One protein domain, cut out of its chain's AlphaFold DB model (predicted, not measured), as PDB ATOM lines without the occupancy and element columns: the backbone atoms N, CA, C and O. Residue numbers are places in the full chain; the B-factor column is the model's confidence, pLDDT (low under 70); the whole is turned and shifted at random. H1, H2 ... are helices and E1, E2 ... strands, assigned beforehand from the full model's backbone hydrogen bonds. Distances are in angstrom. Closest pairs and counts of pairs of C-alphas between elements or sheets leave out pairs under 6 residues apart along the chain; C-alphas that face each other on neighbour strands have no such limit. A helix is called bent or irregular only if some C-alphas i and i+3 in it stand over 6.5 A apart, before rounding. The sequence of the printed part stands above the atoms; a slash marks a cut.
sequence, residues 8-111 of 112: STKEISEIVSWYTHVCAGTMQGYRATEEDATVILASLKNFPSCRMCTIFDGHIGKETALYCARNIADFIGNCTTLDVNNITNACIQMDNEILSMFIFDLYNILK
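AT A GLANCE: This is residues 8 to 111 of the 112 residues of an uncharacterized protein of Plasmodium falciparum UGT5.1 (UniProt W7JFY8). A bent strand hairpin, E3 and E4, lies between strand hairpin E1 and E2 and helical hairpin H1 and H2; residues 100 to 111 stick out. Among 104 printed residues, four named strands in two antiparallel sheets precede two named helices, class mixed. The whole is loose, with radius of gyration of the C-alphas 15.9 A and spans 51 by 41 by 20 A.

IN THESE COORDINATES: E3 is residues 37 to 44, E4 47 to 56, E1 11 to 17, E2 20 to 26, H1 63 to 77, H2 84 to 110. C-alpha 37 is at (62.837, 34.079, 224.609); H2, 39.0 A long, ends at C-alpha 110, (60.817, 31.106, 254.132).

HOW THE PARTS SIT: In E3 and E4, N 39 and O 54 are within hydrogen-bond range, 2.8 A. The closest C-alphas of E2 and E3, 24 and 40, are 7.2 A apart; of E3 and H1, 44 and 77, 4.1 A. H1 touches H2's residues 87 to 98 alone, closest at C-alphas 75 and 90, 5.4 A, opposite ways at a steep tilt of 40 degrees. Every O i to N i+4 pair is within range in H2, 9 of 11 in H1.

THE WHOLE: The printed part has no cut; pLDDT is under 70 at residues 104 to 111.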
ATOM      1  N   SER A   8      52.115  23.240 216.836       95.12
ATOM      2  CA  SER A   8      52.793  23.752 215.634       95.12
ATOM      3  C   SER A   8      52.548  25.237 215.370       95.12
ATOM      4  O   SER A   8      53.140  25.787 214.437       95.12
ATOM      5  N   THR A   9      51.695  25.882 216.173       95.94
ATOM      6  CA  THR A   9      51.471  27.328 216.120       95.94
ATOM      7  C   THR A   9      52.805  28.046 216.265       95.94
ATOM      8  O   THR A   9      53.578  27.746 217.174       95.94
ATOM      9  N   LYS A  10      53.073  28.975 215.348       95.25
ATOM     10  CA  LYS A  10      54.267  29.812 215.370       95.25
ATOM     11  C   LYS A  10      53.893  31.198 215.852       95.25
ATOM     12  O   LYS A  10      52.940  31.782 215.338       95.25
ATOM     13  N   GLU A  11      54.677  31.733 216.769       95.38
ATOM     14  CA  GLU A  11      54.684  33.164 217.040       95.38
ATOM     15  C   GLU A  11      55.770  33.781 216.173       95.38
ATOM     16  O   GLU A  11      56.923  33.356 216.231       95.38
ATOM     17  N   ILE A  12      55.392  34.726 215.314       96.25
ATOM     18  CA  ILE A  12      56.290  35.363 214.350       96.25
ATOM     19  C   ILE A  12      56.296  36.857 214.634       96.25
ATOM     20  O   ILE A  12      55.245  37.465 214.825       96.25
ATOM     21  N   SER A  13      57.482  37.446 214.650       95.12
ATOM     22  CA  SER A  13      57.683  38.887 214.754       95.12
ATOM     23  C   SER A  13      58.571  39.352 213.614       95.12
ATOM     24  O   SER A  13      59.615  38.758 213.351       95.12
ATOM     25  N   GLU A  14      58.154  40.418 212.946       96.19
ATOM     26  CA  GLU A  14      58.850  41.021 211.814       96.19
ATOM     27  C   GLU A  14      59.076  42.500 212.115       96.19
ATOM     28  O   GLU A  14      58.144  43.223 212.472       96.19
ATOM     29  N   ILE A  15      60.327  42.942 212.007       96.25
ATOM     30  CA  ILE A  15      60.709  44.333 212.230       96.25
ATOM     31  C   ILE A  15      61.570  44.797 211.058       96.25
ATOM     32  O   ILE A  15      62.674  44.298 210.826       96.25
ATOM     33  N   VAL A  16      61.073  45.814 210.357       95.94
ATOM     34  CA  VAL A  16      61.837  46.596 209.382       95.94
ATOM     35  C   VAL A  16      62.205  47.911 210.045       95.94
ATOM     36  O   VAL A  16      61.351  48.760 210.295       95.94
ATOM     37  N   SER A  17      63.478  48.068 210.389       93.81
ATOM     38  CA  SER A  17      63.968  49.269 211.058       93.81
ATOM     39  C   SER A  17      65.458  49.455 210.807       93.81
ATOM     40  O   SER A  17      66.199  48.500 210.555       93.81
ATOM     41  N   TRP A  18      65.907  50.703 210.913       89.56
ATOM     42  CA  TRP A  18      67.291  51.095 210.677       89.56
ATOM     43  C   TRP A  18      67.732  50.747 209.241       89.56
ATOM     44  O   TRP A  18      67.172  51.304 208.301       89.56
ATOM     45  N   TYR A  19      68.683  49.829 209.058       94.62
ATOM     46  CA  TYR A  19      69.146  49.352 207.745       94.62
ATOM     47  C   TYR A  19      68.888  47.855 207.537       94.62
ATOM     48  O   TYR A  19      69.540  47.212 206.716       94.62
ATOM     49  N   THR A  20      67.975  47.275 208.319       95.50
ATOM     50  CA  THR A  20      67.773  45.825 208.385       95.50
ATOM     51  C   THR A  20      66.298  45.458 208.367       95.50
ATOM     52  O   THR A  20      65.448  46.171 208.899       95.50
ATOM     53  N   HIS A  21      66.021  44.286 207.810       96.69
ATOM     54  CA  HIS A  21      64.760  43.583 207.950       96.69
ATOM     55  C   HIS A  21      65.041  42.297 208.738       96.69
ATOM     56  O   HIS A  21      65.828  41.468 208.282       96.69
ATOM     57  N   VAL A  22      64.465  42.164 209.936       96.62
ATOM     58  CA  VAL A  22      64.669  41.008 210.818       96.62
ATOM     59  C   VAL A  22      63.340  40.334 211.122       96.62
ATOM     60  O   VAL A  22      62.382  40.992 211.524       96.62
ATOM     61  N   CYS A  23      63.327  39.009 210.992       96.50
ATOM     62  CA  CYS A  23      62.211  38.159 211.382       96.50
ATOM     63  C   CYS A  23      62.672  37.181 212.463       96.50
ATOM     64  O   CYS A  23      63.741  36.580 212.344       96.50
ATOM     65  N   ALA A  24      61.848  36.984 213.484       96.38
ATOM     66  CA  ALA A  24      62.006  35.924 214.469       96.38
ATOM     67  C   ALA A  24      60.745  35.065 214.495       96.38
ATOM     68  O   ALA A  24      59.637  35.567 214.297       96.38
ATOM     69  N   GLY A  25      60.919  33.772 214.745       95.62
ATOM     70  CA  GLY A  25      59.818  32.837 214.893       95.62
ATOM     71  C   GLY A  25      60.126  31.816 215.976       95.62
ATOM     72  O   GLY A  25      61.221  31.262 215.974       95.62
ATOM     73  N   THR A  26      59.163  31.549 216.853       96.56
ATOM     74  CA  THR A  26      59.258  30.493 217.875       96.56
ATOM     75  C   THR A  26      58.063  29.537 217.807       96.56
ATOM     76  O   THR A  26      57.025  29.868 217.220       96.56
ATOM     77  N   MET A  27      58.234  28.319 218.327       97.06
ATOM     78  CA  MET A  27      57.186  27.306 218.442       97.06
ATOM     79  C   MET A  27      57.463  26.308 219.574       97.06
ATOM     80  O   MET A  27      58.535  25.713 219.630       97.06
ATOM     81  N   GLN A  28      56.422  25.987 220.345       96.44
ATOM     82  CA  GLN A  28      56.526  25.078 221.493       96.44
ATOM     83  C   GLN A  28      56.875  23.631 221.102       96.44
ATOM     84  O   GLN A  28      57.528  22.884 221.840       96.44
ATOM     85  N   GLY A  29      56.399  23.182 219.940       95.56
ATOM     86  CA  GLY A  29      56.653  21.831 219.462       95.56
ATOM     87  C   GLY A  29      55.998  20.765 220.347       95.56
ATOM     88  O   GLY A  29      54.787  20.777 220.562       95.56
ATOM     89  N   TYR A  30      56.791  19.794 220.804       95.38
ATOM     90  CA  TYR A  30      56.323  18.670 221.628       95.38
ATOM     91  C   TYR A  30      56.529  18.884 223.134       95.38
ATOM     92  O   TYR A  30      56.181  18.001 223.920       95.38
ATOM     93  N   ARG A  31      57.137  20.001 223.555       92.94
ATOM     94  CA  ARG A  31      57.372  20.261 224.980       92.94
ATOM     95  C   ARG A  31      56.065  20.630 225.679       92.94
ATOM     96  O   ARG A  31      55.125  21.114 225.056       92.94
ATOM     97  N   ALA A  32      56.006  20.396 226.989       92.69
ATOM     98  CA  ALA A  32      54.851  20.778 227.801       92.69
ATOM     99  C   ALA A  32      54.701  22.306 227.926       92.69
ATOM    100  O   ALA A  32      53.583  22.802 228.055       92.69
ATOM    101  N   THR A  33      55.819  23.029 227.855       94.75
ATOM    102  CA  THR A  33      55.937  24.483 227.993       94.75
ATOM    103  C   THR A  33      56.861  25.039 226.912       94.75
ATOM    104  O   THR A  33      57.769  24.345 226.455       94.75
ATOM    105  N   GLU A  34      56.598  26.281 226.503       95.50
ATOM    106  CA  GLU A  34      57.525  27.121 225.737       95.50
ATOM    107  C   GLU A  34      58.381  27.924 226.723       95.50
ATOM    108  O   GLU A  34      57.837  28.612 227.599       95.50
ATOM    109  N   GLU A  35      59.698  27.795 226.603       97.75
ATOM    110  CA  GLU A  35      60.680  28.390 227.519       97.75
ATOM    111  C   GLU A  35      61.663  29.319 226.790       97.75
ATOM    112  O   GLU A  35      62.442  30.008 227.453       97.75
ATOM    113  N   ASP A  36      61.572  29.413 225.458       97.81
ATOM    114  CA  ASP A  36      62.417  30.286 224.654       97.81
ATOM    115  C   ASP A  36      62.027  31.763 224.801       97.81
ATOM    116  O   ASP A  36      60.858  32.141 224.939       97.81
ATOM    117  N   ALA A  37      63.026  32.636 224.695       97.88
ATOM    118  CA  ALA A  37      62.837  34.079 224.609       97.88
ATOM    119  C   ALA A  37      63.751  34.684 223.538       97.88
ATOM    120  O   ALA A  37      64.854  34.203 223.291       97.88
ATOM    121  N   THR A  38      63.306  35.755 222.879       97.62
ATOM    122  CA  THR A  38      64.047  36.380 221.771       97.62
ATOM    123  C   THR A  38      64.099  37.896 221.922       97.62
ATOM    124  O   THR A  38      63.117  38.525 222.308       97.62
ATOM    125  N   VAL A  39      65.240  38.488 221.567       97.69
ATOM    126  CA  VAL A  39      65.430  39.934 221.402       97.69
ATOM    127  C   VAL A  39      65.553  40.240 219.920       97.69
ATOM    128  O   VAL A  39      66.376  39.638 219.230       97.69
ATOM    129  N   ILE A  40      64.761  41.197 219.439       96.19
ATOM    130  CA  ILE A  40      64.724  41.582 218.028       96.19
ATOM    131  C   ILE A  40      65.107  43.056 217.914       96.19
ATOM    132  O   ILE A  40      64.373  43.929 218.365       96.19
ATOM    133  N   LEU A  41      66.256  43.323 217.287       95.69
ATOM    134  CA  LEU A  41      66.741  44.668 216.954       95.69
ATOM    135  C   LEU A  41      66.782  45.664 218.130       95.69
ATOM    136  O   LEU A  41      66.502  46.852 217.952       95.69
ATOM    137  N   ALA A  42      67.197  45.227 219.319       96.38
ATOM    138  CA  ALA A  42      67.375  46.140 220.445       96.38
ATOM    139  C   ALA A  42      68.513  47.141 220.179       96.38
ATOM    140  O   ALA A  42      69.580  46.781 219.670       96.38
ATOM    141  N   SER A  43      68.294  48.411 220.516       96.00
ATOM    142  CA  SER A  43      69.338  49.438 220.490       96.00
ATOM    143  C   SER A  43      70.279  49.286 221.679       96.00
ATOM    144  O   SER A  43      69.825  49.027 222.788       96.00
ATOM    145  N   LEU A  44      71.571  49.530 221.464       97.69
ATOM    146  CA  LEU A  44      72.578  49.527 222.520       97.69
ATOM    147  C   LEU A  44      72.969  50.968 222.862       97.69
ATOM    148  O   LEU A  44      73.441  51.704 221.996       97.69
ATOM    149  N   LYS A  45      72.774  51.374 224.121       97.19
ATOM    150  CA  LYS A  45      72.920  52.765 224.586       97.19
ATOM    151  C   LYS A  45      74.249  53.424 224.190       97.19
ATOM    152  O   LYS A  45      74.230  54.498 223.597       97.19
ATOM    153  N   ASN A  46      75.384  52.783 224.475       98.12
ATOM    154  CA  ASN A  46      76.713  53.314 224.145       98.12
ATOM    155  C   ASN A  46      77.139  53.032 222.691       98.12
ATOM    156  O   ASN A  46      78.155  53.554 222.235       98.12
ATOM    157  N   PHE A  47      76.364  52.236 221.945       97.44
ATOM    158  CA  PHE A  47      76.672  51.809 220.578       97.44
ATOM    159  C   PHE A  47      75.483  52.104 219.645       97.44
ATOM    160  O   PHE A  47      74.812  51.183 219.171       97.44
ATOM    161  N   PRO A  48      75.191  53.387 219.349       94.69
ATOM    162  CA  PRO A  48      73.989  53.788 218.607       94.69
ATOM    163  C   PRO A  48      73.931  53.232 217.175       94.69
ATOM    164  O   PRO A  48      72.844  53.102 216.601       94.69
ATOM    165  N   SER A  49      75.085  52.865 216.609       95.19
ATOM    166  CA  SER A  49      75.230  52.205 215.308       95.19
ATOM    167  C   SER A  49      75.133  50.674 215.362       95.19
ATOM    168  O   SER A  49      75.394  50.014 214.361       95.19
ATOM    169  N   CYS A  50      74.797  50.092 216.511       95.62
ATOM    170  CA  CYS A  50      74.662  48.649 216.684       95.62
ATOM    171  C   CYS A  50      73.219  48.278 217.034       95.62
ATOM    172  O   CYS A  50      72.486  49.037 217.678       95.62
ATOM    173  N   ARG A  51      72.806  47.089 216.599       96.00
ATOM    174  CA  ARG A  51      71.535  46.469 216.972       96.00
ATOM    175  C   ARG A  51      71.801  45.057 217.455       96.00
ATOM    176  O   ARG A  51      72.599  44.345 216.852       96.00
ATOM    177  N   MET A  52      71.139  44.673 218.536       96.12
ATOM    178  CA  MET A  52      71.264  43.353 219.130       96.12
ATOM    179  C   MET A  52      70.075  42.483 218.739       96.12
ATOM    180  O   MET A  52      68.920  42.886 218.881       96.12
ATOM    181  N   CYS A  53      70.382  41.279 218.271       97.19
ATOM    182  CA  CYS A  53      69.435  40.180 218.153       97.19
ATOM    183  C   CYS A  53      70.018  38.993 218.914       97.19
ATOM    184  O   CYS A  53      71.213  38.724 218.797       97.19
ATOM    185  N   THR A  54      69.202  38.301 219.698       97.38
ATOM    186  CA  THR A  54      69.640  37.096 220.409       97.38
ATOM    187  C   THR A  54      68.450  36.214 220.746       97.38
ATOM    188  O   THR A  54      67.322  36.699 220.833       97.38
ATOM    189  N   ILE A  55      68.725  34.934 220.963       97.75
ATOM    190  CA  ILE A  55      67.773  33.930 221.435       97.75
ATOM    191  C   ILE A  55      68.278  33.359 222.760       97.75
ATOM    192  O   ILE A  55      69.487  33.264 222.974       97.75
ATOM    193  N   PHE A  56      67.355  33.000 223.641       98.38
ATOM    194  CA  PHE A  56      67.619  32.356 224.920       98.38
ATOM    195  C   PHE A  56      66.780  31.087 224.999       98.38
ATOM    196  O   PHE A  56      65.560  31.178 224.918       98.38
ATOM    197  N   ASP A  57      67.448  29.948 225.157       98.06
ATOM    198  CA  ASP A  57      66.843  28.625 225.354       98.06
ATOM    199  C   ASP A  57      66.683  28.390 226.863       98.06
ATOM    200  O   ASP A  57      67.662  28.199 227.600       98.06
ATOM    201  N   GLY A  58      65.449  28.546 227.340       97.44
ATOM    202  CA  GLY A  58      65.104  28.354 228.743       97.44
ATOM    203  C   GLY A  58      65.075  26.877 229.119       97.44
ATOM    204  O   GLY A  58      64.701  26.014 228.333       97.44
ATOM    205  N   HIS A  59      65.465  26.578 230.355       95.75
ATOM    206  CA  HIS A  59      65.380  25.230 230.898       95.75
ATOM    207  C   HIS A  59      64.990  25.274 232.369       95.75
ATOM    208  O   HIS A  59      65.540  26.053 233.146       95.75
ATOM    209  N   ILE A  60      64.094  24.360 232.759       94.25
ATOM    210  CA  ILE A  60      63.556  24.267 234.129       94.25
ATOM    211  C   ILE A  60      62.757  25.542 234.476       94.25
ATOM    212  O   ILE A  60      62.805  26.043 235.595       94.25
ATOM    213  N   GLY A  61      62.008  26.059 233.498       94.06
ATOM    214  CA  GLY A  61      61.277  27.318 233.609       94.06
ATOM    215  C   GLY A  61      61.773  28.373 232.622       94.06
ATOM    216  O   GLY A  61      62.874  28.304 232.076       94.06
ATOM    217  N   LYS A  62      60.924  29.372 232.380       96.44
ATOM    218  CA  LYS A  62      61.146  30.431 231.379       96.44
ATOM    219  C   LYS A  62      61.638  31.744 231.983       96.44
ATOM    220  O   LYS A  62      61.942  32.691 231.262       96.44
ATOM    221  N   GLU A  63      61.664  31.837 233.306       96.00
ATOM    222  CA  GLU A  63      61.896  33.059 234.072       96.00
ATOM    223  C   GLU A  63      63.259  33.671 233.735       96.00
ATOM    224  O   GLU A  63      63.333  34.852 233.394       96.00
ATOM    225  N   THR A  64      64.312  32.848 233.734       96.88
ATOM    226  CA  THR A  64      65.677  33.266 233.394       96.88
ATOM    227  C   THR A  64      65.779  33.719 231.939       96.88
ATOM    228  O   THR A  64      66.275  34.812 231.681       96.88
ATOM    229  N   ALA A  65      65.260  32.941 230.982       98.25
ATOM    230  CA  ALA A  65      65.297  33.304 229.561       98.25
ATOM    231  C   ALA A  65      64.558  34.626 229.289       98.25
ATOM    232  O   ALA A  65      65.078  35.506 228.597       98.25
ATOM    233  N   LEU A  66      63.381  34.813 229.897       97.75
ATOM    234  CA  LEU A  66      62.620  36.061 229.809       97.75
ATOM    235  C   LEU A  66      63.350  37.239 230.461       97.75
ATOM    236  O   LEU A  66      63.296  38.348 229.928       97.75
ATOM    237  N   TYR A  67      64.014  37.033 231.601       97.75
ATOM    238  CA  TYR A  67      64.812  38.078 232.237       97.75
ATOM    239  C   TYR A  67      66.002  38.471 231.356       97.75
ATOM    240  O   TYR A  67      66.198  39.658 231.091       97.75
ATOM    241  N   CYS A  68      66.741  37.495 230.829       98.50
ATOM    242  CA  CYS A  68      67.836  37.740 229.898       98.50
ATOM    243  C   CYS A  68      67.354  38.529 228.673       98.50
ATOM    244  O   CYS A  68      67.929  39.565 228.349       98.50
ATOM    245  N   ALA A  69      66.254  38.116 228.037       98.25
ATOM    246  CA  ALA A  69      65.708  38.812 226.870       98.25
ATOM    247  C   ALA A  69      65.304  40.264 227.161       98.25
ATOM    248  O   ALA A  69      65.495  41.141 226.319       98.25
ATOM    249  N   ARG A  70      64.774  40.548 228.353       98.00
ATOM    250  CA  ARG A  70      64.357  41.907 228.722       98.00
ATOM    251  C   ARG A  70      65.523  42.838 229.033       98.00
ATOM    252  O   ARG A  70      65.389  44.028 228.783       98.00
ATOM    253  N   ASN A  71      66.629  42.316 229.564       98.31
ATOM    254  CA  ASN A  71      67.665  43.157 230.168       98.31
ATOM    255  C   ASN A  71      69.023  43.104 229.454       98.31
ATOM    256  O   ASN A  71      69.809  44.038 229.591       98.31
ATOM    257  N   ILE A  72      69.328  42.065 228.664       98.38
ATOM    258  CA  ILE A  72      70.673  41.882 228.082       98.38
ATOM    259  C   ILE A  72      71.143  43.090 227.257       98.38
ATOM    260  O   ILE A  72      72.321  43.441 227.287       98.38
ATOM    261  N   ALA A  73      70.227  43.763 226.554       98.25
ATOM    262  CA  ALA A  73      70.552  44.940 225.756       98.25
ATOM    263  C   ALA A  73      71.055  46.108 226.618       98.25
ATOM    264  O   ALA A  73      71.924  46.855 226.166       98.25
ATOM    265  N   ASP A  74      70.575  46.239 227.857       98.25
ATOM    266  CA  ASP A  74      71.051  47.254 228.795       98.25
ATOM    267  C   ASP A  74      72.429  46.885 229.353       98.25
ATOM    268  O   ASP A  74      73.322  47.733 229.375       98.25
ATOM    269  N   PHE A  75      72.654  45.622 229.733       98.44
ATOM    270  CA  PHE A  75      73.969  45.162 230.201       98.44
ATOM    271  C   PHE A  75      75.048  45.347 229.130       98.44
ATOM    272  O   PHE A  75      76.053  46.017 229.368       98.44
ATOM    273  N   ILE A  76      74.811  44.828 227.921       98.50
ATOM    274  CA  ILE A  76      75.744  44.963 226.794       98.50
ATOM    275  C   ILE A  76      75.831  46.420 226.325       98.50
ATOM    276  O   ILE A  76      76.906  46.918 225.989       98.50
ATOM    277  N   GLY A  77      74.710  47.143 226.326       98.25
ATOM    278  CA  GLY A  77      74.641  48.540 225.908       98.25
ATOM    279  C   GLY A  77      75.371  49.507 226.836       98.25
ATOM    280  O   GLY A  77      75.698  50.606 226.393       98.25
ATOM    281  N   ASN A  78      75.648  49.108 228.082       98.25
ATOM    282  CA  ASN A  78      76.434  49.874 229.049       98.25
ATOM    283  C   ASN A  78      77.935  49.524 229.037       98.25
ATOM    284  O   ASN A  78      78.706  50.194 229.730       98.25
ATOM    285  N   CYS A  79      78.382  48.541 228.245       98.38
ATOM    286  CA  CYS A  79      79.810  48.260 228.073       98.38
ATOM    287  C   CYS A  79      80.566  49.480 227.515       98.38
ATOM    288  O   CYS A  79      80.005  50.312 226.795       98.38
ATOM    289  N   THR A  80      81.862  49.571 227.826       97.00
ATOM    290  CA  THR A  80      82.752  50.596 227.249       97.00
ATOM    291  C   THR A  80      83.136  50.249 225.811       97.00
ATOM    292  O   THR A  80      83.136  51.113 224.936       97.00
ATOM    293  N   THR A  81      83.398  48.969 225.558       98.06
ATOM    294  CA  THR A  81      83.706  48.376 224.251       98.06
ATOM    295  C   THR A  81      83.023  47.015 224.117       98.06
ATOM    296  O   THR A  81      82.687  46.379 225.112       98.06
ATOM    297  N   LEU A  82      82.811  46.553 222.881       97.12
ATOM    298  CA  LEU A  82      82.199  45.248 222.580       97.12
ATOM    299  C   LEU A  82      83.244  44.127 222.428       97.12
ATOM    300  O   LEU A  82      83.123  43.266 221.560       97.12
ATOM    301  N   ASP A  83      84.305  44.155 223.232       97.94
ATOM    302  CA  ASP A  83      85.272  43.058 223.290       97.94
ATOM    303  C   ASP A  83      84.816  41.949 224.248       97.94
ATOM    304  O   ASP A  83      83.910  42.117 225.068       97.94
ATOM    305  N   VAL A  84      85.489  40.803 224.151       98.12
ATOM    306  CA  VAL A  84      85.161  39.589 224.908       98.12
ATOM    307  C   VAL A  84      85.148  39.829 226.418       98.12
ATOM    308  O   VAL A  84      84.264  39.306 227.093       98.12
ATOM    309  N   ASN A  85      86.073  40.624 226.963       98.50
ATOM    310  CA  ASN A  85      86.163  40.825 228.410       98.50
ATOM    311  C   ASN A  85      84.985  41.660 228.919       98.50
ATOM    312  O   ASN A  85      84.353  41.296 229.910       98.50
ATOM    313  N   ASN A  86      84.652  42.749 228.223       98.38
ATOM    314  CA  ASN A  86      83.513  43.593 228.583       98.38
ATOM    315  C   ASN A  86      82.178  42.843 228.473       98.38
ATOM    316  O   ASN A  86      81.367  42.914 229.395       98.38
ATOM    317  N   ILE A  87      81.977  42.076 227.396       98.25
ATOM    318  CA  ILE A  87      80.769  41.256 227.210       98.25
ATOM    319  C   ILE A  87      80.678  40.178 228.295       98.25
ATOM    320  O   ILE A  87      79.621  39.996 228.892       98.25
ATOM    321  N   THR A  88      81.788  39.500 228.602       98.62
ATOM    322  CA  THR A  88      81.825  38.473 229.657       98.62
ATOM    323  C   THR A  88      81.449  39.066 231.012       98.62
ATOM    324  O   THR A  88      80.608  38.508 231.713       98.62
ATOM    325  N   ASN A  89      82.010  40.225 231.362       98.62
ATOM    326  CA  ASN A  89      81.695  40.902 232.618       98.62
ATOM    327  C   ASN A  89      80.226  41.342 232.687       98.62
ATOM    328  O   ASN A  89      79.604  41.198 233.735       98.62
ATOM    329  N   ALA A  90      79.657  41.827 231.581       98.56
ATOM    330  CA  ALA A  90      78.243  42.181 231.504       98.56
ATOM    331  C   ALA A  90      77.330  40.959 231.710       98.56
ATOM    332  O   ALA A  90      76.362  41.037 232.465       98.56
ATOM    333  N   CYS A  91      77.669  39.809 231.115       98.50
ATOM    334  CA  CYS A  91      76.949  38.555 231.345       98.50
ATOM    335  C   CYS A  91      77.054  38.085 232.804       98.50
ATOM    336  O   CYS A  91      76.044  37.700 233.385       98.50
ATOM    337  N   ILE A  92      78.244  38.158 233.413       98.62
ATOM    338  CA  ILE A  92      78.446  37.822 234.833       98.62
ATOM    339  C   ILE A  92      77.630  38.758 235.734       98.62
ATOM    340  O   ILE A  92      77.051  38.315 236.723       98.62
ATOM    341  N   GLN A  93      77.566  40.053 235.414       98.38
ATOM    342  CA  GLN A  93      76.756  41.001 236.174       98.38
ATOM    343  C   GLN A  93      75.266  40.643 236.101       98.38
ATOM    344  O   GLN A  93      74.613  40.577 237.139       98.38
ATOM    345  N   MET A  94      74.755  40.358 234.901       98.12
ATOM    346  CA  MET A  94      73.367  39.937 234.710       98.12
ATOM    347  C   MET A  94      73.052  38.641 235.473       98.12
ATOM    348  O   MET A  94      72.014  38.556 236.122       98.12
ATOM    349  N   ASP A  95      73.954  37.658 235.447       98.12
ATOM    350  CA  ASP A  95      73.798  36.396 236.184       98.12
ATOM    351  C   ASP A  95      73.760  36.613 237.706       98.12
ATOM    352  O   ASP A  95      72.887  36.092 238.399       98.12
ATOM    353  N   ASN A  96      74.636  37.472 238.234       97.56
ATOM    354  CA  ASN A  96      74.608  37.842 239.651       97.56
ATOM    355  C   ASN A  96      73.290  38.528 240.049       97.56
ATOM    356  O   ASN A  96      72.774  38.274 241.141       97.56
ATOM    357  N   GLU A  97      72.728  39.378 239.183       96.44
ATOM    358  CA  GLU A  97      71.419  39.994 239.428       96.44
ATOM    359  C   GLU A  97      70.303  38.941 239.455       96.44
ATOM    360  O   GLU A  97      69.511  38.930 240.400       96.44
ATOM    361  N   ILE A  98      70.302  37.988 238.518       95.19
ATOM    362  CA  ILE A  98      69.362  36.855 238.500       95.19
ATOM    363  C   ILE A  98      69.457  36.037 239.799       95.19
ATOM    364  O   ILE A  98      68.440  35.780 240.448       95.19
ATOM    365  N   LEU A  99      70.670  35.677 240.233       93.69
ATOM    366  CA  LEU A  99      70.886  34.945 241.487       93.69
ATOM    367  C   LEU A  99      70.364  35.723 242.703       93.69
ATOM    368  O   LEU A  99      69.753  35.139 243.600       93.69
ATOM    369  N   SER A 100      70.566  37.043 242.729       91.31
ATOM    370  CA  SER A 100      70.089  37.894 243.823       91.31
ATOM    371  C   SER A 100      68.559  37.922 243.924       91.31
ATOM    372  O   SER A 100      68.025  37.897 245.036       91.31
ATOM    373  N   MET A 101      67.855  37.890 242.786       85.19
ATOM    374  CA  MET A 101      66.392  37.828 242.738       85.19
ATOM    375  C   MET A 101      65.875  36.515 243.330       85.19
ATOM    376  O   MET A 101      65.008  36.537 244.202       85.19
ATOM    377  N   PHE A 102      66.468  35.379 242.951       78.81
ATOM    378  CA  PHE A 102      66.065  34.075 243.488       78.81
ATOM    379  C   PHE A 102      66.353  33.926 244.985       78.81
ATOM    380  O   PHE A 102      65.552  33.339 245.715       78.81
ATOM    381  N   ILE A 103      67.473  34.473 245.469       73.81
ATOM    382  CA  ILE A 103      67.773  34.497 246.906       73.81
ATOM    383  C   ILE A 103      66.720  35.329 247.645       73.81
ATOM    384  O   ILE A 103      66.201  34.883 248.668       73.81
ATOM    385  N   PHE A 104      66.381  36.515 247.133       67.75
ATOM    386  CA  PHE A 104      65.367  37.377 247.739       67.75
ATOM    387  C   PHE A 104      63.990  36.700 247.790       67.75
ATOM    388  O   PHE A 104      63.334  36.723 248.835       67.75
ATOM    389  N   ASP A 105      63.587  36.029 246.711       68.88
ATOM    390  CA  ASP A 105      62.331  35.279 246.651       68.88
ATOM    391  C   ASP A 105      62.306  34.130 247.666       68.88
ATOM    392  O   ASP A 105      61.336  33.985 248.413       68.88
ATOM    393  N   LEU A 106      63.398  33.366 247.784       64.69
ATOM    394  CA  LEU A 106      63.507  32.294 248.774       64.69
ATOM    395  C   LEU A 106      63.421  32.829 250.214       64.69
ATOM    396  O   LEU A 106      62.719  32.249 251.045       64.69
ATOM    397  N   TYR A 107      64.079  33.954 250.512       68.38
ATOM    398  CA  TYR A 107      63.976  34.609 251.821       68.38
ATOM    399  C   TYR A 107      62.549  35.072 252.141       68.38
ATOM    400  O   TYR A 107      62.137  34.997 253.299       68.38
ATOM    401  N   ASN A 108      61.786  35.539 251.151       65.81
ATOM    402  CA  ASN A 108      60.395  35.946 251.356       65.81
ATOM    403  C   ASN A 108      59.449  34.751 251.527       65.81
ATOM    404  O   ASN A 108      58.502  34.845 252.302       65.81
ATOM    405  N   ILE A 109      59.721  33.626 250.861       66.75
ATOM    406  CA  ILE A 109      58.944  32.386 251.007       66.75
ATOM    407  C   ILE A 109      59.191  31.727 252.374       66.75
ATOM    408  O   ILE A 109      58.264  31.192 252.976       66.75
ATOM    409  N   LEU A 110      60.430  31.765 252.877       66.94
ATOM    410  CA  LEU A 110      60.817  31.106 254.132       66.94
ATOM    411  C   LEU A 110      60.538  31.932 255.400       66.94
ATOM    412  O   LEU A 110      60.714  31.414 256.500       66.94
ATOM    413  N   LYS A 111      60.083  33.187 255.280       56.00
ATOM    414  CA  LYS A 111      59.552  33.976 256.406       56.00
ATOM    415  C   LYS A 111      58.110  33.559 256.755       56.00
ATOM    416  O   LYS A 111      57.189  34.372 256.665       56.00
TER     417      LYS A 111